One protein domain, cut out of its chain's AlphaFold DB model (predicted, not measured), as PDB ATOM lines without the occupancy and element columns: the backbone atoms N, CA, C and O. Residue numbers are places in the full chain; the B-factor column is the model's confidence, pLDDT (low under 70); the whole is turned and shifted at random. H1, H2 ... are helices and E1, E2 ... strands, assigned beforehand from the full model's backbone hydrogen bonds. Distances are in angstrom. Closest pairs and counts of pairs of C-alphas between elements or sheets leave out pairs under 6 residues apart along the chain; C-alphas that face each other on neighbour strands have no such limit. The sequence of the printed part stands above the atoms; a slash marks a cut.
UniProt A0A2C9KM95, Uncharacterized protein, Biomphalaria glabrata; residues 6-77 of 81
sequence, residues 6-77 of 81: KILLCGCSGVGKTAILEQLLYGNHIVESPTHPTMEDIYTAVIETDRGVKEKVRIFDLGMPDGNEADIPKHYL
ATOM      1  N   LYS A   6     -21.954 -40.724 -29.559       89.56
ATOM      2  CA  LYS A   6     -22.667 -40.856 -28.287       89.56
ATOM      3  C   LYS A   6     -23.658 -39.716 -28.147       89.56
ATOM      4  O   LYS A   6     -23.308 -38.566 -28.392       89.56
ATOM      5  N   ILE A   7     -24.874 -40.049 -27.747       91.44
ATOM      6  CA  ILE A   7     -25.954 -39.104 -27.484       91.44
ATOM      7  C   ILE A   7     -26.359 -39.294 -26.029       91.44
ATOM      8  O   ILE A   7     -26.672 -40.409 -25.622       91.44
ATOM      9  N   LEU A   8     -26.345 -38.218 -25.253       91.88
ATOM     10  CA  LEU A   8     -26.866 -38.219 -23.892       91.88
ATOM     11  C   LEU A   8     -28.280 -37.644 -23.904       91.88
ATOM     12  O   LEU A   8     -28.469 -36.511 -24.346       91.88
ATOM     13  N   LEU A   9     -29.260 -38.407 -23.422       92.44
ATOM     14  CA  LEU A   9     -30.642 -37.960 -23.316       92.44
ATOM     15  C   LEU A   9     -30.930 -37.524 -21.876       92.44
ATOM     16  O   LEU A   9     -31.145 -38.341 -20.984       92.44
ATOM     17  N   CYS A  10     -30.914 -36.211 -21.648       88.44
ATOM     18  CA  CYS A  10     -31.085 -35.599 -20.331       88.44
ATOM     19  C   CYS A  10     -32.301 -34.663 -20.273       88.44
ATOM     20  O   CYS A  10     -32.729 -34.104 -21.281       88.44
ATOM     21  N   GLY A  11     -32.845 -34.473 -19.072       87.75
ATOM     22  CA  GLY A  11     -34.014 -33.629 -18.805       87.75
ATOM     23  C   GLY A  11     -34.764 -34.104 -17.561       87.75
ATOM     24  O   GLY A  11     -34.538 -35.229 -17.105       87.75
ATOM     25  N   CYS A  12     -35.654 -33.270 -17.019       88.38
ATOM     26  CA  CYS A  12     -36.375 -33.562 -15.776       88.38
ATOM     27  C   CYS A  12     -37.124 -34.909 -15.811       88.38
ATOM     28  O   CYS A  12     -37.425 -35.466 -16.875       88.38
ATOM     29  N   SER A  13     -37.427 -35.446 -14.632       89.25
ATOM     30  CA  SER A  13     -38.326 -36.594 -14.487       89.25
ATOM     31  C   SER A  13     -39.681 -36.309 -15.156       89.25
ATOM     32  O   SER A  13     -40.166 -35.178 -15.144       89.25
ATOM     33  N   GLY A  14     -40.265 -37.314 -15.812       89.75
ATOM     34  CA  GLY A  14     -41.604 -37.218 -16.412       89.75
ATOM     35  C   GLY A  14     -41.733 -36.454 -17.740       89.75
ATOM     36  O   GLY A  14     -42.812 -36.462 -18.319       89.75
ATOM     37  N   VAL A  15     -40.671 -35.851 -18.292       92.00
ATOM     38  CA  VAL A  15     -40.765 -35.067 -19.553       92.00
ATOM     39  C   VAL A  15     -40.882 -35.907 -20.836       92.00
ATOM     40  O   VAL A  15     -40.951 -35.348 -21.926       92.00
ATOM     41  N   GLY A  16     -40.877 -37.243 -20.735       93.69
ATOM     42  CA  GLY A  16     -41.075 -38.141 -21.882       93.69
ATOM     43  C   GLY A  16     -39.808 -38.583 -22.628       93.69
ATOM     44  O   GLY A  16     -39.905 -39.003 -23.776       93.69
ATOM     45  N   LYS A  17     -38.628 -38.532 -21.993       95.19
ATOM     46  CA  LYS A  17     -37.337 -38.961 -22.584       95.19
ATOM     47  C   LYS A  17     -37.357 -40.406 -23.100       95.19
ATOM     48  O   LYS A  17     -37.174 -40.645 -24.289       95.19
ATOM     49  N   THR A  18     -37.665 -41.360 -22.227       95.62
ATOM     50  CA  THR A  18     -37.759 -42.777 -22.603       95.62
ATOM     51  C   THR A  18     -38.878 -43.008 -23.623       95.62
ATOM     52  O   THR A  18     -38.705 -43.757 -24.575       95.62
ATOM     53  N   ALA A  19     -40.005 -42.297 -23.497       95.75
ATOM     54  CA  ALA A  19     -41.136 -42.417 -24.418       95.75
ATOM     55  C   ALA A  19     -40.783 -42.030 -25.865       95.75
ATOM     56  O   ALA A  19     -41.120 -42.763 -26.793       95.75
ATOM     57  N   ILE A  20     -40.081 -40.906 -26.071       95.62
ATOM     58  CA  ILE A  20     -39.656 -40.508 -27.421       95.62
ATOM     59  C   ILE A  20     -38.624 -41.484 -27.996       95.62
ATOM     60  O   ILE A  20     -38.623 -41.727 -29.201       95.62
ATOM     61  N   LEU A  21     -37.778 -42.074 -27.149       95.62
ATOM     62  CA  LEU A  21     -36.756 -43.025 -27.572       95.62
ATOM     63  C   LEU A  21     -37.359 -44.372 -27.990       95.62
ATOM     64  O   LEU A  21     -37.059 -44.859 -29.078       95.62
ATOM     65  N   GLU A  22     -38.265 -44.919 -27.181       94.19
ATOM     66  CA  GLU A  22     -39.053 -46.115 -27.502       94.19
ATOM     67  C   GLU A  22     -39.834 -45.926 -28.808       94.19
ATOM     68  O   GLU A  22     -39.781 -46.763 -29.713       94.19
ATOM     69  N   GLN A  23     -40.473 -44.763 -28.977       95.50
ATOM     70  CA  GLN A  23     -41.180 -44.451 -30.213       95.50
ATOM     71  C   GLN A  23     -40.249 -44.370 -31.424       95.50
ATOM     72  O   GLN A  23     -40.589 -44.885 -32.489       95.50
ATOM     73  N   LEU A  24     -39.091 -43.724 -31.285       94.56
ATOM     74  CA  LEU A  24     -38.132 -43.553 -32.374       94.56
ATOM     75  C   LEU A  24     -37.518 -44.888 -32.819       94.56
ATOM     76  O   LEU A  24     -37.291 -45.083 -34.012       94.56
ATOM     77  N   LEU A  25     -37.226 -45.786 -31.876       94.44
ATOM     78  CA  LEU A  25     -36.515 -47.038 -32.149       94.44
ATOM     79  C   LEU A  25     -37.445 -48.198 -32.495       94.44
ATOM     80  O   LEU A  25     -37.106 -49.015 -33.353       94.44
ATOM     81  N   TYR A  26     -38.596 -48.281 -31.831       94.69
ATOM     82  CA  TYR A  26     -39.472 -49.450 -31.883       94.69
ATOM     83  C   TYR A  26     -40.902 -49.119 -32.319       94.69
ATOM     84  O   TYR A  26     -41.642 -50.030 -32.688       94.69
ATOM     85  N   GLY A  27     -41.303 -47.844 -32.305       95.69
ATOM     86  CA  GLY A  27     -42.648 -47.420 -32.710       95.69
ATOM     87  C   GLY A  27     -43.762 -47.967 -31.811       95.69
ATOM     88  O   GLY A  27     -44.878 -48.179 -32.279       95.69
ATOM     89  N   ASN A  28     -43.447 -48.253 -30.547       93.31
ATOM     90  CA  ASN A  28     -44.299 -48.972 -29.598       93.31
ATOM     91  C   ASN A  28     -44.825 -48.085 -28.451       93.31
ATOM     92  O   ASN A  28     -45.491 -48.602 -27.551       93.31
ATOM     93  N   HIS A  29     -44.544 -46.777 -28.451       94.31
ATOM     94  CA  HIS A  29     -45.046 -45.891 -27.408       94.31
ATOM     95  C   HIS A  29     -46.527 -45.579 -27.642       94.31
ATOM     96  O   HIS A  29     -46.934 -45.153 -28.724       94.31
ATOM     97  N   ILE A  30     -47.334 -45.745 -26.596       95.00
ATOM     98  CA  ILE A  30     -48.763 -45.436 -26.611       95.00
ATOM     99  C   ILE A  30     -48.995 -44.237 -25.696       95.00
ATOM    100  O   ILE A  30     -48.724 -44.300 -24.495       95.00
ATOM    101  N   VAL A  31     -49.513 -43.150 -26.262       92.56
ATOM    102  CA  VAL A  31     -49.879 -41.949 -25.499       92.56
ATOM    103  C   VAL A  31     -50.917 -42.323 -24.436       92.56
ATOM    104  O   VAL A  31     -51.783 -43.158 -24.684       92.56
ATOM    105  N   GLU A  32     -50.812 -41.727 -23.249       90.75
ATOM    106  CA  GLU A  32     -51.680 -41.984 -22.081       90.75
ATOM    107  C   GLU A  32     -51.535 -43.376 -21.441       90.75
ATOM    108  O   GLU A  32     -52.168 -43.651 -20.419       90.75
ATOM    109  N   SER A  33     -50.677 -44.252 -21.974       91.88
ATOM    110  CA  SER A  33     -50.337 -45.497 -21.282       91.88
ATOM    111  C   SER A  33     -49.560 -45.210 -19.986       91.88
ATOM    112  O   SER A  33     -48.789 -44.245 -19.929       91.88
ATOM    113  N   PRO A  34     -49.739 -46.022 -18.925       92.19
ATOM    114  CA  PRO A  34     -48.956 -45.877 -17.705       92.19
ATOM    115  C   PRO A  34     -47.455 -45.981 -17.994       92.19
ATOM    116  O   PRO A  34     -47.000 -46.948 -18.601       92.19
ATOM    117  N   THR A  35     -46.684 -45.004 -17.522       90.38
ATOM    118  CA  THR A  35     -45.221 -44.996 -17.642       90.38
ATOM    119  C   THR A  35     -44.556 -45.273 -16.301       90.38
ATOM    120  O   THR A  35     -45.088 -44.932 -15.243       90.38
ATOM    121  N   HIS A  36     -43.349 -45.828 -16.347       91.00
ATOM    122  CA  HIS A  36     -42.488 -45.997 -15.178       91.00
ATOM    123  C   HIS A  36     -41.375 -44.943 -15.168       91.00
ATOM    124  O   HIS A  36     -41.047 -44.400 -16.228       91.00
ATOM    125  N   PRO A  37     -40.780 -44.641 -13.998       92.06
ATOM    126  CA  PRO A  37     -39.551 -43.862 -13.942       92.06
ATOM    127  C   PRO A  37     -38.485 -44.458 -14.866       92.06
ATOM    128  O   PRO A  37     -38.382 -45.681 -14.982       92.06
ATOM    129  N   THR A  38     -37.702 -43.595 -15.514       93.00
ATOM    130  CA  THR A  38     -36.631 -44.022 -16.420       93.00
ATOM    131  C   THR A  38     -35.661 -44.942 -15.683       93.00
ATOM    132  O   THR A  38     -35.030 -44.540 -14.705       93.00
ATOM    133  N   MET A  39     -35.546 -46.174 -16.174       92.00
ATOM    134  CA  MET A  39     -34.450 -47.073 -15.837       92.00
ATOM    135  C   MET A  39     -33.294 -46.740 -16.777       92.00
ATOM    136  O   MET A  39     -33.476 -46.775 -17.990       92.00
ATOM    137  N   GLU A  40     -32.144 -46.364 -16.219       90.81
ATOM    138  CA  GLU A  40     -30.988 -45.954 -17.020       90.81
ATOM    139  C   GLU A  40     -30.523 -47.089 -17.939       90.81
ATOM    140  O   GLU A  40     -30.266 -48.200 -17.471       90.81
ATOM    141  N   ASP A  41     -30.405 -46.806 -19.240       92.56
ATOM    142  CA  ASP A  41     -30.005 -47.799 -20.244       92.56
ATOM    143  C   ASP A  41     -29.289 -47.161 -21.452       92.56
ATOM    144  O   ASP A  41     -29.277 -45.940 -21.642       92.56
ATOM    145  N   ILE A  42     -28.659 -48.002 -22.278       93.44
ATOM    146  CA  ILE A  42     -27.942 -47.622 -23.494       93.44
ATOM    147  C   ILE A  42     -28.588 -48.277 -24.712       93.44
ATOM    148  O   ILE A  42     -28.416 -49.465 -24.985       93.44
ATOM    149  N   TYR A  43     -29.196 -47.451 -25.549       93.88
ATOM    150  CA  TYR A  43     -29.791 -47.871 -26.807       93.88
ATOM    151  C   TYR A  43     -28.780 -47.731 -27.940       93.88
ATOM    152  O   TYR A  43     -27.960 -46.812 -27.973       93.88
ATOM    153  N   THR A  44     -28.822 -48.652 -28.897       93.94
ATOM    154  CA  THR A  44     -27.957 -48.613 -30.078       93.94
ATOM    155  C   THR A  44     -28.806 -48.503 -31.328       93.94
ATOM    156  O   THR A  44     -29.646 -49.363 -31.578       93.94
ATOM    157  N   ALA A  45     -28.533 -47.488 -32.144       94.12
ATOM    158  CA  ALA A  45     -29.258 -47.241 -33.382       94.12
ATOM    159  C   ALA A  45     -28.301 -46.996 -34.550       94.12
ATOM    160  O   ALA A  45     -27.139 -46.628 -34.359       94.12
ATOM    161  N   VAL A  46     -28.797 -47.201 -35.769       93.69
ATOM    162  CA  VAL A  46     -28.148 -46.730 -36.994       93.69
ATOM    163  C   VAL A  46     -29.002 -45.601 -37.541       93.69
ATOM    164  O   VAL A  46     -30.166 -45.823 -37.861       93.69
ATOM    165  N   ILE A  47     -28.426 -44.408 -37.631       91.81
ATOM    166  CA  ILE A  47     -29.101 -43.227 -38.168       91.81
ATOM    167  C   ILE A  47     -28.533 -42.895 -39.541       91.81
ATOM    168  O   ILE A  47     -27.357 -43.146 -39.808       91.81
ATOM    169  N   GLU A  48     -29.370 -42.346 -40.412       94.19
ATOM    170  CA  GLU A  48     -28.952 -41.783 -41.691       94.19
ATOM    171  C   GLU A  48     -29.006 -40.261 -41.587       94.19
ATOM    172  O   GLU A  48     -30.034 -39.688 -41.239       94.19
ATOM    173  N   THR A  49     -27.870 -39.618 -41.830       89.31
ATOM    174  CA  THR A  49     -27.761 -38.156 -41.823       89.31
ATOM    175  C   THR A  49     -28.279 -37.570 -43.134       89.31
ATOM    176  O   THR A  49     -28.280 -38.248 -44.160       89.31
ATOM    177  N   ASP A  50     -28.581 -36.270 -43.155       93.06
ATOM    178  CA  ASP A  50     -28.998 -35.543 -44.371       93.06
ATOM    179  C   ASP A  50     -27.976 -35.610 -45.524       93.06
ATOM    180  O   ASP A  50     -28.282 -35.282 -46.669       93.06
ATOM    181  N   ARG A  51     -26.739 -36.035 -45.238       93.38
ATOM    182  CA  ARG A  51     -25.676 -36.260 -46.230       93.38
ATOM    183  C   ARG A  51     -25.679 -37.684 -46.807       93.38
ATOM    184  O   ARG A  51     -24.756 -38.030 -47.539       93.38
ATOM    185  N   GLY A  52     -26.653 -38.520 -46.444       94.00
ATOM    186  CA  GLY A  52     -26.750 -39.932 -46.837       94.00
ATOM    187  C   GLY A  52     -25.755 -40.856 -46.124       94.00
ATOM    188  O   GLY A  52     -25.553 -41.997 -46.537       94.00
ATOM    189  N   VAL A  53     -25.087 -40.378 -45.066       93.50
ATOM    190  CA  VAL A  53     -24.135 -41.191 -44.291       93.50
ATOM    191  C   VAL A  53     -24.889 -41.942 -43.205       93.50
ATOM    192  O   VAL A  53     -25.572 -41.316 -42.395       93.50
ATOM    193  N   LYS A  54     -24.712 -43.268 -43.170       93.50
ATOM    194  CA  LYS A  54     -25.206 -44.130 -42.094       93.50
ATOM    195  C   LYS A  54     -24.168 -44.260 -40.994       93.50
ATOM    196  O   LYS A  54     -23.037 -44.672 -41.254       93.50
ATOM    197  N   GLU A  55     -24.564 -43.967 -39.766       92.06
ATOM    198  CA  GLU A  55     -23.681 -44.033 -38.607       92.06
ATOM    199  C   GLU A  55     -24.339 -44.734 -37.423       92.06
ATOM    200  O   GLU A  55     -25.544 -44.634 -37.192       92.06
ATOM    201  N   LYS A  56     -23.524 -45.481 -36.674       92.88
ATOM    202  CA  LYS A  56     -23.958 -46.165 -35.459       92.88
ATOM    203  C   LYS A  56     -23.831 -45.212 -34.276       92.88
ATOM    204  O   LYS A  56     -22.733 -44.732 -33.994       92.88
ATOM    205  N   VAL A  57     -24.934 -45.000 -33.569       92.94
ATOM    206  CA  VAL A  57     -25.002 -44.161 -32.372       92.94
ATOM    207  C   VAL A  57     -25.322 -44.993 -31.137       92.94
ATOM    208  O   VAL A  57     -26.019 -46.008 -31.214       92.94
ATOM    209  N   ARG A  58     -24.805 -44.552 -29.991       93.25
ATOM    210  CA  ARG A  58     -25.167 -45.045 -28.660       93.25
ATOM    211  C   ARG A  58     -25.889 -43.931 -27.920       93.25
ATOM    212  O   ARG A  58     -25.323 -42.853 -27.756       93.25
ATOM    213  N   ILE A  59     -27.118 -44.187 -27.502       94.31
ATOM    214  CA  ILE A  59     -27.988 -43.227 -26.830       94.31
ATOM    215  C   ILE A  59     -28.082 -43.648 -25.367       94.31
ATOM    216  O   ILE A  59     -28.494 -44.765 -25.085       94.31
ATOM    217  N   PHE A  60     -27.663 -42.776 -24.461       93.25
ATOM    218  CA  PHE A  60     -27.686 -42.990 -23.018       93.25
ATOM    219  C   PHE A  60     -28.948 -42.322 -22.464       93.25
ATOM    220  O   PHE A  60     -29.027 -41.092 -22.473       93.25
ATOM    221  N   ASP A  61     -29.934 -43.113 -22.038       93.88
ATOM    222  CA  ASP A  61     -31.174 -42.615 -21.428       93.88
ATOM    223  C   ASP A  61     -30.974 -42.465 -19.920       93.88
ATOM    224  O   ASP A  61     -30.698 -43.445 -19.228       93.88
ATOM    225  N   LEU A  62     -31.060 -41.230 -19.419       90.62
ATOM    226  CA  LEU A  62     -30.805 -40.932 -18.012       90.62
ATOM    227  C   LEU A  62     -32.095 -40.776 -17.212       90.62
ATOM    228  O   LEU A  62     -32.970 -39.963 -17.537       90.62
ATOM    229  N   GLY A  63     -32.158 -41.479 -16.085       88.62
ATOM    230  CA  GLY A  63     -33.090 -41.174 -15.015       88.62
ATOM    231  C   GLY A  63     -32.622 -39.928 -14.275       88.62
ATOM    232  O   GLY A  63     -31.446 -39.782 -13.968       88.62
ATOM    233  N   MET A  64     -33.544 -39.010 -13.991       82.56
ATOM    234  CA  MET A  64     -33.253 -37.857 -13.140       82.56
ATOM    235  C   MET A  64     -34.141 -37.924 -11.901       82.56
ATOM    236  O   MET A  64     -35.332 -38.211 -12.049       82.56
ATOM    237  N   PRO A  65     -33.594 -37.670 -10.700       72.56
ATOM    238  CA  PRO A  65     -34.393 -37.595  -9.486       72.56
ATOM    239  C   PRO A  65     -35.354 -36.399  -9.529       72.56
ATOM    240  O   PRO A  65     -35.099 -35.396 -10.199       72.56
ATOM    241  N   ASP A  66     -36.462 -36.505  -8.797       69.88
ATOM    242  CA  ASP A  66     -37.432 -35.420  -8.656       69.88
ATOM    243  C   ASP A  66     -36.850 -34.293  -7.778       69.88
ATOM    244  O   ASP A  66     -36.417 -34.538  -6.651       69.88
ATOM    245  N   GLY A  67     -36.846 -33.047  -8.271       64.88
ATOM    246  CA  GLY A  67     -36.440 -31.868  -7.493       64.88
ATOM    247  C   GLY A  67     -35.708 -30.779  -8.291       64.88
ATOM    248  O   GLY A  67     -35.320 -30.978  -9.438       64.88
ATOM    249  N   ASN A  68     -35.512 -29.614  -7.657       58.81
ATOM    250  CA  ASN A  68     -34.850 -28.431  -8.240       58.81
ATOM    251  C   ASN A  68     -33.308 -28.527  -8.305       58.81
ATOM    252  O   ASN A  68     -32.679 -27.638  -8.870       58.81
ATOM    253  N   GLU A  69     -32.703 -29.580  -7.745       58.69
ATOM    254  CA  GLU A  69     -31.241 -29.783  -7.678       58.69
ATOM    255  C   GLU A  69     -30.804 -31.084  -8.370       58.69
ATOM    256  O   GLU A  69     -29.920 -31.805  -7.909       58.69
ATOM    257  N   ALA A  70     -31.445 -31.430  -9.484       64.94
ATOM    258  CA  ALA A  70     -31.033 -32.574 -10.283       64.94
ATOM    259  C   ALA A  70     -29.929 -32.146 -11.268       64.94
ATOM    260  O   ALA A  70     -30.178 -31.942 -12.457       64.94
ATOM    261  N   ASP A  71     -28.702 -31.982 -10.771       73.81
ATOM    262  CA  ASP A  71     -27.530 -31.849 -11.639       73.81
ATOM    263  C   ASP A  71     -27.287 -33.166 -12.386       73.81
ATOM    264  O   ASP A  71     -27.367 -34.253 -11.810       73.81
ATOM    265  N   ILE A  72     -26.938 -33.077 -13.673       77.94
ATOM    266  CA  ILE A  72     -26.502 -34.251 -14.436       77.94
ATOM    267  C   ILE A  72     -25.197 -34.761 -13.804       77.94
ATOM    268  O   ILE A  72     -24.226 -33.995 -13.722       77.94
ATOM    269  N   PRO A  73     -25.117 -36.039 -13.387       77.31
ATOM    270  CA  PRO A  73     -23.896 -36.576 -12.809       77.31
ATOM    271  C   PRO A  73     -22.703 -36.391 -13.752       77.31
ATOM    272  O   PRO A  73     -22.733 -36.795 -14.913       77.31
ATOM    273  N   LYS A  74     -21.611 -35.799 -13.249       81.88
ATOM    274  CA  LYS A  74     -20.456 -35.391 -14.077       81.88
ATOM    275  C   LYS A  74     -19.836 -36.527 -14.894       81.88
ATOM    276  O   LYS A  74     -19.272 -36.266 -15.951       81.88
ATOM    277  N   HIS A  75     -19.957 -37.773 -14.437       80.06
ATOM    278  CA  HIS A  75     -19.443 -38.936 -15.161       80.06
ATOM    279  C   HIS A  75     -20.170 -39.184 -16.497       80.06
ATOM    280  O   HIS A  75     -19.568 -39.737 -17.412       80.06
ATOM    281  N   TYR A  76     -21.411 -38.706 -16.650       77.06
ATOM    282  CA  TYR A  76     -22.138 -38.713 -17.922       77.06
ATOM    283  C   TYR A  76     -21.694 -37.609 -18.888       77.06
ATOM    284  O   TYR A  76     -21.939 -37.706 -20.085       77.06
ATOM    285  N   LEU A  77     -21.014 -36.569 -18.399       76.38
ATOM    286  CA  LEU A  77     -20.445 -35.514 -19.247       76.38
ATOM    287  C   LEU A  77     -19.078 -35.915 -19.819       76.38
ATOM    288  O   LEU A  77     -18.616 -35.339 -20.800       76.38
TER     289      LEU A  77
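AT A GLANCE: This is residues 6 to 77 of the 81 residues of an uncharacterized protein of Biomphalaria glabrata (UniProt A0A2C9KM95). A narrow, twisted sheet, the long hairpin E2-E3 with short E1 beside E3, has helix H1 over one face; short H2 is off the sheet. The 72 printed residues hold E1, H1, E2, E3, H2 in chain order; the sheet, E1 E3 E2, is mixed. The class is mixed, helices and strands, with under half of the residues in named elements. It is only just loose, close to compact (radius of gyration of the C-alphas 13.7 A), spanning 41 by 33 by 18 A.

IN THESE COORDINATES: E1, residues 6 to 9, begins at C-alpha 6 (-22.667, -40.856, -28.287). H1 is residues 17 to 26, 14.2 A; E2 41 to 48, 22.3 A; E3 54 to 61, 21.6 A. H2, residues 74 to 77, ends at C-alpha 77 (-20.445, -35.514, -19.247).

HOW THE PARTS SIT: E1 and E3 are parallel; N 7 and O 58 are within hydrogen-bond range, 2.8 A. E3 and E2, a hairpin, are antiparallel; N 43 and O 59, 2.8 A. H1 is on the sheet, two layers, height 9.2 A; its closest C-alphas to E3 are Thr 18 and Asp 61, 6.7 A. In H1 every O i to N i+4 pair is within range; H2 is too short for one. H1 and H2 are apart.

THE WHOLE: The printed part has no cut. Links H1 to E2 and E3 to H2 are long. Residues 66 to 70 have pLDDT under 70.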